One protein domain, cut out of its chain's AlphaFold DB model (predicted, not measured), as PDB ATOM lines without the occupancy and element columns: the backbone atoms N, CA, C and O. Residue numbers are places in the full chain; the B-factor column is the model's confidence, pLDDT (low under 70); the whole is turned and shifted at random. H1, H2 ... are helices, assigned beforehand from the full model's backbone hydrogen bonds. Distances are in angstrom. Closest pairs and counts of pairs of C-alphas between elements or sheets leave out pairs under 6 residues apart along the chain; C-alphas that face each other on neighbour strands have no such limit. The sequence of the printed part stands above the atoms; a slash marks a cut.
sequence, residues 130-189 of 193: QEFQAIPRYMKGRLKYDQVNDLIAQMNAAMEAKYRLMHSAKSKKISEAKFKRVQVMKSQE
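Overview. This is residues 130 to 189 of the 193 residues of an uncharacterized protein of Capitella teleta (UniProt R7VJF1). One long straight helix, H3, makes the axis of a rod, with two short helices, H1 and H2, forming a small hook before its first end and a fourth, H4, folding back at a steep angle to meet H3 near its last end. The stretch of H3 between these two ends, residues 150 to 161, is bare. The printed part has 60 residues with four named helices, H1, H2, H3 and H4 along the chain, and no named strand; the class is all helix. The whole is extended, with a radius of gyration of the C-alphas of 17.4 A and spans of 50 by 18 by 15 A.

Arrangement. H1, residues 130 to 134, is close to but not clearly touching H3, residues 145 to 168; their closest C-alphas, those of Phe 132 and Tyr 145, are 6.5 A apart. H2, residues 137 to 140, touches no helix. H3 touches H4, residues 176 to 187, with residues 162 to 166 alone; the closest C-alphas, those of Met 166 and Val 182, are 5.9 A apart. H3 and H4 run opposite ways at a steep tilt of 67 degrees. H4 is apart from H1 and from H2. Every O i to N i+4 pair is within hydrogen-bond range in H1, H3 and H4, while H2 is too short for such a pair.

Along the chain. H1 begins at C-alpha 130, (-22.028, 46.366, -4.722), and is 6.3 A long; H2 is 5.2 A long. H3 runs 34.5 A from C-alpha 145 at (-26.542, 37.232, -5.676). H4 is 16.5 A long and ends at C-alpha 187, (-58.559, 40.649, 5.595).

Size, cuts and confidence. The two C-alphas farthest apart, those of Arg 137 and Lys 172, are 50.7 A apart. The printed part has no cut. The links H1 to H2 and H2 to H3 are tight, and H3 to H4 is short. Residues 134 to 139, of which 137 to 139 belong to H2, stand free. The mean pLDDT of the printed part is 90.9, and residues 171 to 172 are under 70.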
ATOM      1  N   GLN A 130     -22.650  45.537  -5.769       95.56
ATOM      2  CA  GLN A 130     -22.028  46.366  -4.722       95.56
ATOM      3  C   GLN A 130     -22.798  46.270  -3.394       95.56
ATOM      4  O   GLN A 130     -22.207  46.027  -2.341       95.56
ATOM      5  N   GLU A 131     -24.125  46.385  -3.456       96.00
ATOM      6  CA  GLU A 131     -25.009  46.300  -2.291       96.00
ATOM      7  C   GLU A 131     -24.990  44.894  -1.693       96.00
ATOM      8  O   GLU A 131     -24.827  44.730  -0.487       96.00
ATOM      9  N   PHE A 132     -25.046  43.862  -2.537       96.88
ATOM     10  CA  PHE A 132     -24.939  42.476  -2.099       96.88
ATOM     11  C   PHE A 132     -23.602  42.192  -1.409       96.88
ATOM     12  O   PHE A 132     -23.560  41.491  -0.396       96.88
ATOM     13  N   GLN A 133     -22.493  42.738  -1.913       95.00
ATOM     14  CA  GLN A 133     -21.186  42.566  -1.279       95.00
ATOM     15  C   GLN A 133     -21.090  43.296   0.064       95.00
ATOM     16  O   GLN A 133     -20.484  42.750   0.987       95.00
ATOM     17  N   ALA A 134     -21.750  44.448   0.206       97.00
ATOM     18  CA  ALA A 134     -21.798  45.202   1.457       97.00
ATOM     19  C   ALA A 134     -22.531  44.463   2.594       97.00
ATOM     20  O   ALA A 134     -22.226  44.694   3.766       97.00
ATOM     21  N   ILE A 135     -23.453  43.542   2.283       95.62
ATOM     22  CA  ILE A 135     -24.150  42.747   3.305       95.62
ATOM     23  C   ILE A 135     -23.138  41.836   4.035       95.62
ATOM     24  O   ILE A 135     -22.379  41.106   3.385       95.62
ATOM     25  N   PRO A 136     -23.123  41.792   5.378       96.81
ATOM     26  CA  PRO A 136     -22.242  40.897   6.120       96.81
ATOM     27  C   PRO A 136     -22.474  39.409   5.815       96.81
ATOM     28  O   PRO A 136     -23.604  38.952   5.633       96.81
ATOM     29  N   ARG A 137     -21.398  38.609   5.822       94.44
ATOM     30  CA  ARG A 137     -21.456  37.167   5.500       94.44
ATOM     31  C   ARG A 137     -22.432  36.391   6.388       94.44
ATOM     32  O   ARG A 137     -23.107  35.493   5.896       94.44
ATOM     33  N   TYR A 138     -22.527  36.750   7.668       96.69
ATOM     34  CA  TYR A 138     -23.428  36.087   8.612       96.69
ATOM     35  C   TYR A 138     -24.918  36.315   8.293       96.69
ATOM     36  O   TYR A 138     -25.734  35.483   8.664       96.69
ATOM     37  N   MET A 139     -25.273  37.386   7.568       95.25
ATOM     38  CA  MET A 139     -26.645  37.655   7.108       95.25
ATOM     39  C   MET A 139     -26.953  36.961   5.779       95.25
ATOM     40  O   MET A 139     -28.043  36.432   5.595       95.25
ATOM     41  N   LYS A 140     -25.982  36.919   4.856       93.81
ATOM     42  CA  LYS A 140     -26.145  36.238   3.557       93.81
ATOM     43  C   LYS A 140     -26.154  34.714   3.679       93.81
ATOM     44  O   LYS A 140     -26.760  34.026   2.861       93.81
ATOM     45  N   GLY A 141     -25.436  34.164   4.660       94.12
ATOM     46  CA  GLY A 141     -25.262  32.721   4.803       94.12
ATOM     47  C   GLY A 141     -24.629  32.104   3.550       94.12
ATOM     48  O   GLY A 141     -23.481  32.403   3.217       94.12
ATOM     49  N   ARG A 142     -25.377  31.227   2.868       95.31
ATOM     50  CA  ARG A 142     -24.975  30.574   1.604       95.31
ATOM     51  C   ARG A 142     -25.710  31.118   0.372       95.31
ATOM     52  O   ARG A 142     -25.562  30.544  -0.705       95.31
ATOM     53  N   LEU A 143     -26.506  32.176   0.529       95.62
ATOM     54  CA  LEU A 143     -27.250  32.770  -0.578       95.62
ATOM     55  C   LEU A 143     -26.292  33.430  -1.567       95.62
ATOM     56  O   LEU A 143     -25.338  34.104  -1.171       95.62
ATOM     57  N   LYS A 144     -26.561  33.227  -2.855       96.12
ATOM     58  CA  LYS A 144     -25.871  33.888  -3.964       96.12
ATOM     59  C   LYS A 144     -26.653  35.117  -4.413       96.12
ATOM     60  O   LYS A 144     -27.854  35.208  -4.179       96.12
ATOM     61  N   TYR A 145     -25.962  36.022  -5.097       96.75
ATOM     62  CA  TYR A 145     -26.542  37.232  -5.676       96.75
ATOM     63  C   TYR A 145     -27.795  36.932  -6.513       96.75
ATOM     64  O   TYR A 145     -28.865  37.467  -6.229       96.75
ATOM     65  N   ASP A 146     -27.678  35.988  -7.450       96.38
ATOM     66  CA  ASP A 146     -28.774  35.609  -8.348       96.38
ATOM     67  C   ASP A 146     -29.989  35.098  -7.572       96.38
ATOM     68  O   ASP A 146     -31.105  35.520  -7.829       96.38
ATOM     69  N   GLN A 147     -29.776  34.294  -6.526       96.38
ATOM     70  CA  GLN A 147     -30.870  33.742  -5.718       96.38
ATOM     71  C   GLN A 147     -31.673  34.826  -4.990       96.38
ATOM     72  O   GLN A 147     -32.877  34.674  -4.790       96.38
ATOM     73  N   VAL A 148     -31.016  35.914  -4.576       96.50
ATOM     74  CA  VAL A 148     -31.696  37.052  -3.945       96.50
ATOM     75  C   VAL A 148     -32.510  37.822  -4.981       96.50
ATOM     76  O   VAL A 148     -33.668  38.147  -4.728       96.50
ATOM     77  N   ASN A 149     -31.950  38.065  -6.164       97.31
ATOM     78  CA  ASN A 149     -32.660  38.771  -7.228       97.31
ATOM     79  C   ASN A 149     -33.789  37.941  -7.855       97.31
ATOM     80  O   ASN A 149     -34.848  38.492  -8.148       97.31
ATOM     81  N   ASP A 150     -33.633  36.623  -7.961       97.69
ATOM     82  CA  ASP A 150     -34.693  35.700  -8.375       97.69
ATOM     83  C   ASP A 150     -35.870  35.729  -7.393       97.69
ATOM     84  O   ASP A 150     -37.036  35.687  -7.796       97.69
ATOM     85  N   LEU A 151     -35.582  35.829  -6.092       97.12
ATOM     86  CA  LEU A 151     -36.608  36.006  -5.068       97.12
ATOM     87  C   LEU A 151     -37.311  37.362  -5.217       97.12
ATOM     88  O   LEU A 151     -38.540  37.413  -5.168       97.12
ATOM     89  N   ILE A 152     -36.558  38.444  -5.440       97.06
ATOM     90  CA  ILE A 152     -37.118  39.784  -5.687       97.06
ATOM     91  C   ILE A 152     -38.039  39.766  -6.915       97.06
ATOM     92  O   ILE A 152     -39.155  40.283  -6.847       97.06
ATOM     93  N   ALA A 153     -37.637  39.104  -8.005       96.94
ATOM     94  CA  ALA A 153     -38.463  38.951  -9.202       96.94
ATOM     95  C   ALA A 153     -39.793  38.246  -8.893       96.94
ATOM     96  O   ALA A 153     -40.864  38.719  -9.284       96.94
ATOM     97  N   GLN A 154     -39.746  37.145  -8.138       97.69
ATOM     98  CA  GLN A 154     -40.944  36.409  -7.725       97.69
ATOM     99  C   GLN A 154     -41.848  37.242  -6.806       97.69
ATOM    100  O   GLN A 154     -43.072  37.223  -6.964       97.69
ATOM    101  N   MET A 155     -41.268  38.008  -5.877       97.00
ATOM    102  CA  MET A 155     -42.019  38.923  -5.017       97.00
ATOM    103  C   MET A 155     -42.708  40.019  -5.832       97.00
ATOM    104  O   MET A 155     -43.901  40.253  -5.638       97.00
ATOM    105  N   ASN A 156     -42.000  40.642  -6.774       95.81
ATOM    106  CA  ASN A 156     -42.563  41.664  -7.654       95.81
ATOM    107  C   ASN A 156     -43.713  41.111  -8.500       95.81
ATOM    108  O   ASN A 156     -44.787  41.711  -8.523       95.81
ATOM    109  N   ALA A 157     -43.551  39.927  -9.098       95.50
ATOM    110  CA  ALA A 157     -44.615  39.266  -9.853       95.50
ATOM    111  C   ALA A 157     -45.849  38.956  -8.980       95.50
ATOM    112  O   ALA A 157     -46.993  39.170  -9.392       95.50
ATOM    113  N   ALA A 158     -45.636  38.487  -7.746       94.50
ATOM    114  CA  ALA A 158     -46.717  38.213  -6.804       94.50
ATOM    115  C   ALA A 158     -47.444  39.495  -6.356       94.50
ATOM    116  O   ALA A 158     -48.678  39.512  -6.285       94.50
ATOM    117  N   MET A 159     -46.702  40.573  -6.083       93.88
ATOM    118  CA  MET A 159     -47.265  41.881  -5.736       93.88
ATOM    119  C   MET A 159     -48.054  42.469  -6.900       93.88
ATOM    120  O   MET A 159     -49.200  42.879  -6.709       93.88
ATOM    121  N   GLU A 160     -47.496  42.447  -8.108       93.38
ATOM    122  CA  GLU A 160     -48.173  42.907  -9.315       93.38
ATOM    123  C   GLU A 160     -49.507  42.173  -9.497       93.38
ATOM    124  O   GLU A 160     -50.554  42.808  -9.656       93.38
ATOM    125  N   ALA A 161     -49.504  40.841  -9.388       91.06
ATOM    126  CA  ALA A 161     -50.716  40.036  -9.479       91.06
ATOM    127  C   ALA A 161     -51.737  40.381  -8.379       91.06
ATOM    128  O   ALA A 161     -52.930  40.519  -8.672       91.06
ATOM    129  N   LYS A 162     -51.289  40.559  -7.123       91.88
ATOM    130  CA  LYS A 162     -52.149  40.951  -5.991       91.88
ATOM    131  C   LYS A 162     -52.811  42.301  -6.254       91.88
ATOM    132  O   LYS A 162     -54.039  42.398  -6.245       91.88
ATOM    133  N   TYR A 163     -52.024  43.341  -6.508       91.44
ATOM    134  CA  TYR A 163     -52.535  44.703  -6.637       91.44
ATOM    135  C   TYR A 163     -53.347  44.909  -7.918       91.44
ATOM    136  O   TYR A 163     -54.377  45.585  -7.881       91.44
ATOM    137  N   ARG A 164     -52.976  44.262  -9.031       90.00
ATOM    138  CA  ARG A 164     -53.779  44.258 -10.263       90.00
ATOM    139  C   ARG A 164     -55.146  43.615 -10.028       90.00
ATOM    140  O   ARG A 164     -56.167  44.172 -10.438       90.00
ATOM    141  N   LEU A 165     -55.191  42.488  -9.311       88.69
ATOM    142  CA  LEU A 165     -56.447  41.832  -8.944       88.69
ATOM    143  C   LEU A 165     -57.299  42.728  -8.032       88.69
ATOM    144  O   LEU A 165     -58.475  42.946  -8.326       88.69
ATOM    145  N   MET A 166     -56.709  43.305  -6.984       87.12
ATOM    146  CA  MET A 166     -57.409  44.208  -6.062       87.12
ATOM    147  C   MET A 166     -57.937  45.472  -6.747       87.12
ATOM    148  O   MET A 166     -59.036  45.929  -6.424       87.12
ATOM    149  N   HIS A 167     -57.195  46.024  -7.708       86.06
ATOM    150  CA  HIS A 167     -57.650  47.168  -8.489       86.06
ATOM    151  C   HIS A 167     -58.803  46.785  -9.424       86.06
ATOM    152  O   HIS A 167     -59.835  47.455  -9.433       86.06
ATOM    153  N   SER A 168     -58.676  45.672 -10.156       82.44
ATOM    154  CA  SER A 168     -59.722  45.192 -11.071       82.44
ATOM    155  C   SER A 168     -61.043  44.868 -10.360       82.44
ATOM    156  O   SER A 168     -62.116  45.069 -10.925       82.44
ATOM    157  N   ALA A 169     -60.979  44.452  -9.090       78.06
ATOM    158  CA  ALA A 169     -62.142  44.164  -8.253       78.06
ATOM    159  C   ALA A 169     -62.981  45.395  -7.882       78.06
ATOM    160  O   ALA A 169     -64.091  45.239  -7.379       78.06
ATOM    161  N   LYS A 170     -62.483  46.617  -8.126       72.81
ATOM    162  CA  LYS A 170     -63.276  47.851  -8.004       72.81
ATOM    163  C   LYS A 170     -64.289  48.007  -9.149       72.81
ATOM    164  O   LYS A 170     -65.228  48.787  -9.028       72.81
ATOM    165  N   SER A 171     -64.117  47.269 -10.247       68.88
ATOM    166  CA  SER A 171     -65.069  47.218 -11.359       68.88
ATOM    167  C   SER A 171     -66.155  46.168 -11.100       68.88
ATOM    168  O   SER A 171     -65.869  45.078 -10.609       68.88
ATOM    169  N   LYS A 172     -67.410  46.456 -11.474       63.00
ATOM    170  CA  LYS A 172     -68.605  45.623 -11.187       63.00
ATOM    171  C   LYS A 172     -68.630  44.237 -11.875       63.00
ATOM    172  O   LYS A 172     -69.635  43.543 -11.791       63.00
ATOM    173  N   LYS A 173     -67.563  43.825 -12.571       74.19
ATOM    174  CA  LYS A 173     -67.496  42.601 -13.396       74.19
ATOM    175  C   LYS A 173     -66.370  41.655 -12.951       74.19
ATOM    176  O   LYS A 173     -65.473  41.352 -13.734       74.19
ATOM    177  N   ILE A 174     -66.389  41.193 -11.700       82.56
ATOM    178  CA  ILE A 174     -65.427  40.198 -11.195       82.56
ATOM    179  C   ILE A 174     -66.127  38.871 -10.871       82.56
ATOM    180  O   ILE A 174     -67.228  38.856 -10.337       82.56
ATOM    181  N   SER A 175     -65.489  37.749 -11.221       86.69
ATOM    182  CA  SER A 175     -65.969  36.396 -10.892       86.69
ATOM    183  C   SER A 175     -65.961  36.157  -9.376       86.69
ATOM    184  O   SER A 175     -65.066  36.647  -8.683       86.69
ATOM    185  N   GLU A 176     -66.896  35.347  -8.872       86.94
ATOM    186  CA  GLU A 176     -67.026  35.004  -7.448       86.94
ATOM    187  C   GLU A 176     -65.718  34.461  -6.841       86.94
ATOM    188  O   GLU A 176     -65.310  34.881  -5.760       86.94
ATOM    189  N   ALA A 177     -64.998  33.591  -7.558       87.31
ATOM    190  CA  ALA A 177     -63.725  33.041  -7.087       87.31
ATOM    191  C   ALA A 177     -62.651  34.132  -6.905       87.31
ATOM    192  O   ALA A 177     -61.920  34.154  -5.913       87.31
ATOM    193  N   LYS A 178     -62.584  35.080  -7.847       85.94
ATOM    194  CA  LYS A 178     -61.673  36.230  -7.772       85.94
ATOM    195  C   LYS A 178     -62.092  37.200  -6.662       85.94
ATOM    196  O   LYS A 178     -61.228  37.723  -5.966       85.94
ATOM    197  N   PHE A 179     -63.395  37.389  -6.459       86.44
ATOM    198  CA  PHE A 179     -63.940  38.207  -5.377       86.44
ATOM    199  C   PHE A 179     -63.579  37.645  -3.994       86.44
ATOM    200  O   PHE A 179     -63.020  38.374  -3.176       86.44
ATOM    201  N   LYS A 180     -63.788  36.339  -3.762       90.25
ATOM    202  CA  LYS A 180     -63.384  35.655  -2.517       90.25
ATOM    203  C   LYS A 180     -61.889  35.831  -2.241       90.25
ATOM    204  O   LYS A 180     -61.500  36.170  -1.128       90.25
ATOM    205  N   ARG A 181     -61.046  35.686  -3.270       90.12
ATOM    206  CA  ARG A 181     -59.592  35.888  -3.148       90.12
ATOM    207  C   ARG A 181     -59.230  37.323  -2.746       90.12
ATOM    208  O   ARG A 181     -58.373  37.507  -1.889       90.12
ATOM    209  N   VAL A 182     -59.901  38.328  -3.310       90.25
ATOM    210  CA  VAL A 182     -59.711  39.742  -2.933       90.25
ATOM    211  C   VAL A 182     -60.166  40.009  -1.502       90.25
ATOM    212  O   VAL A 182     -59.511  40.763  -0.791       90.25
ATOM    213  N   GLN A 183     -61.258  39.386  -1.057       89.00
ATOM    214  CA  GLN A 183     -61.732  39.513   0.319       89.00
ATOM    215  C   GLN A 183     -60.705  38.968   1.322       89.00
ATOM    216  O   GLN A 183     -60.392  39.657   2.289       89.00
ATOM    217  N   VAL A 184     -60.115  37.800   1.045       90.38
ATOM    218  CA  VAL A 184     -59.021  37.235   1.857       90.38
ATOM    219  C   VAL A 184     -57.787  38.144   1.843       90.38
ATOM    220  O   VAL A 184     -57.178  38.384   2.881       90.38
ATOM    221  N   MET A 185     -57.423  38.697   0.681       91.00
ATOM    222  CA  MET A 185     -56.299  39.639   0.583       91.00
ATOM    223  C   MET A 185     -56.526  40.895   1.429       91.00
ATOM    224  O   MET A 185     -55.590  41.353   2.072       91.00
ATOM    225  N   LYS A 186     -57.756  41.424   1.463       88.94
ATOM    226  CA  LYS A 186     -58.127  42.579   2.294       88.94
ATOM    227  C   LYS A 186     -58.151  42.249   3.785       88.94
ATOM    228  O   LYS A 186     -57.781  43.093   4.587       88.94
ATOM    229  N   SER A 187     -58.564  41.040   4.176       88.81
ATOM    230  CA  SER A 187     -58.559  40.649   5.595       88.81
ATOM    231  C   SER A 187     -57.152  40.477   6.171       88.81
ATOM    232  O   SER A 187     -56.998  40.476   7.384       88.81
ATOM    233  N   GLN A 188     -56.141  40.311   5.315       89.25
ATOM    234  CA  GLN A 188     -54.727  40.264   5.707       89.25
ATOM    235  C   GLN A 188     -54.099  41.661   5.846       89.25
ATOM    236  O   GLN A 188     -52.938  41.764   6.237       89.25
ATOM    237  N   GLU A 189     -54.815  42.735   5.499       87.62
ATOM    238  CA  GLU A 189     -54.328  44.100   5.691       87.62
ATOM    239  C   GLU A 189     -54.581  44.534   7.140       87.62
ATOM    240  O   GLU A 189     -55.709  44.475   7.635       87.62
TER     241      GLU A 189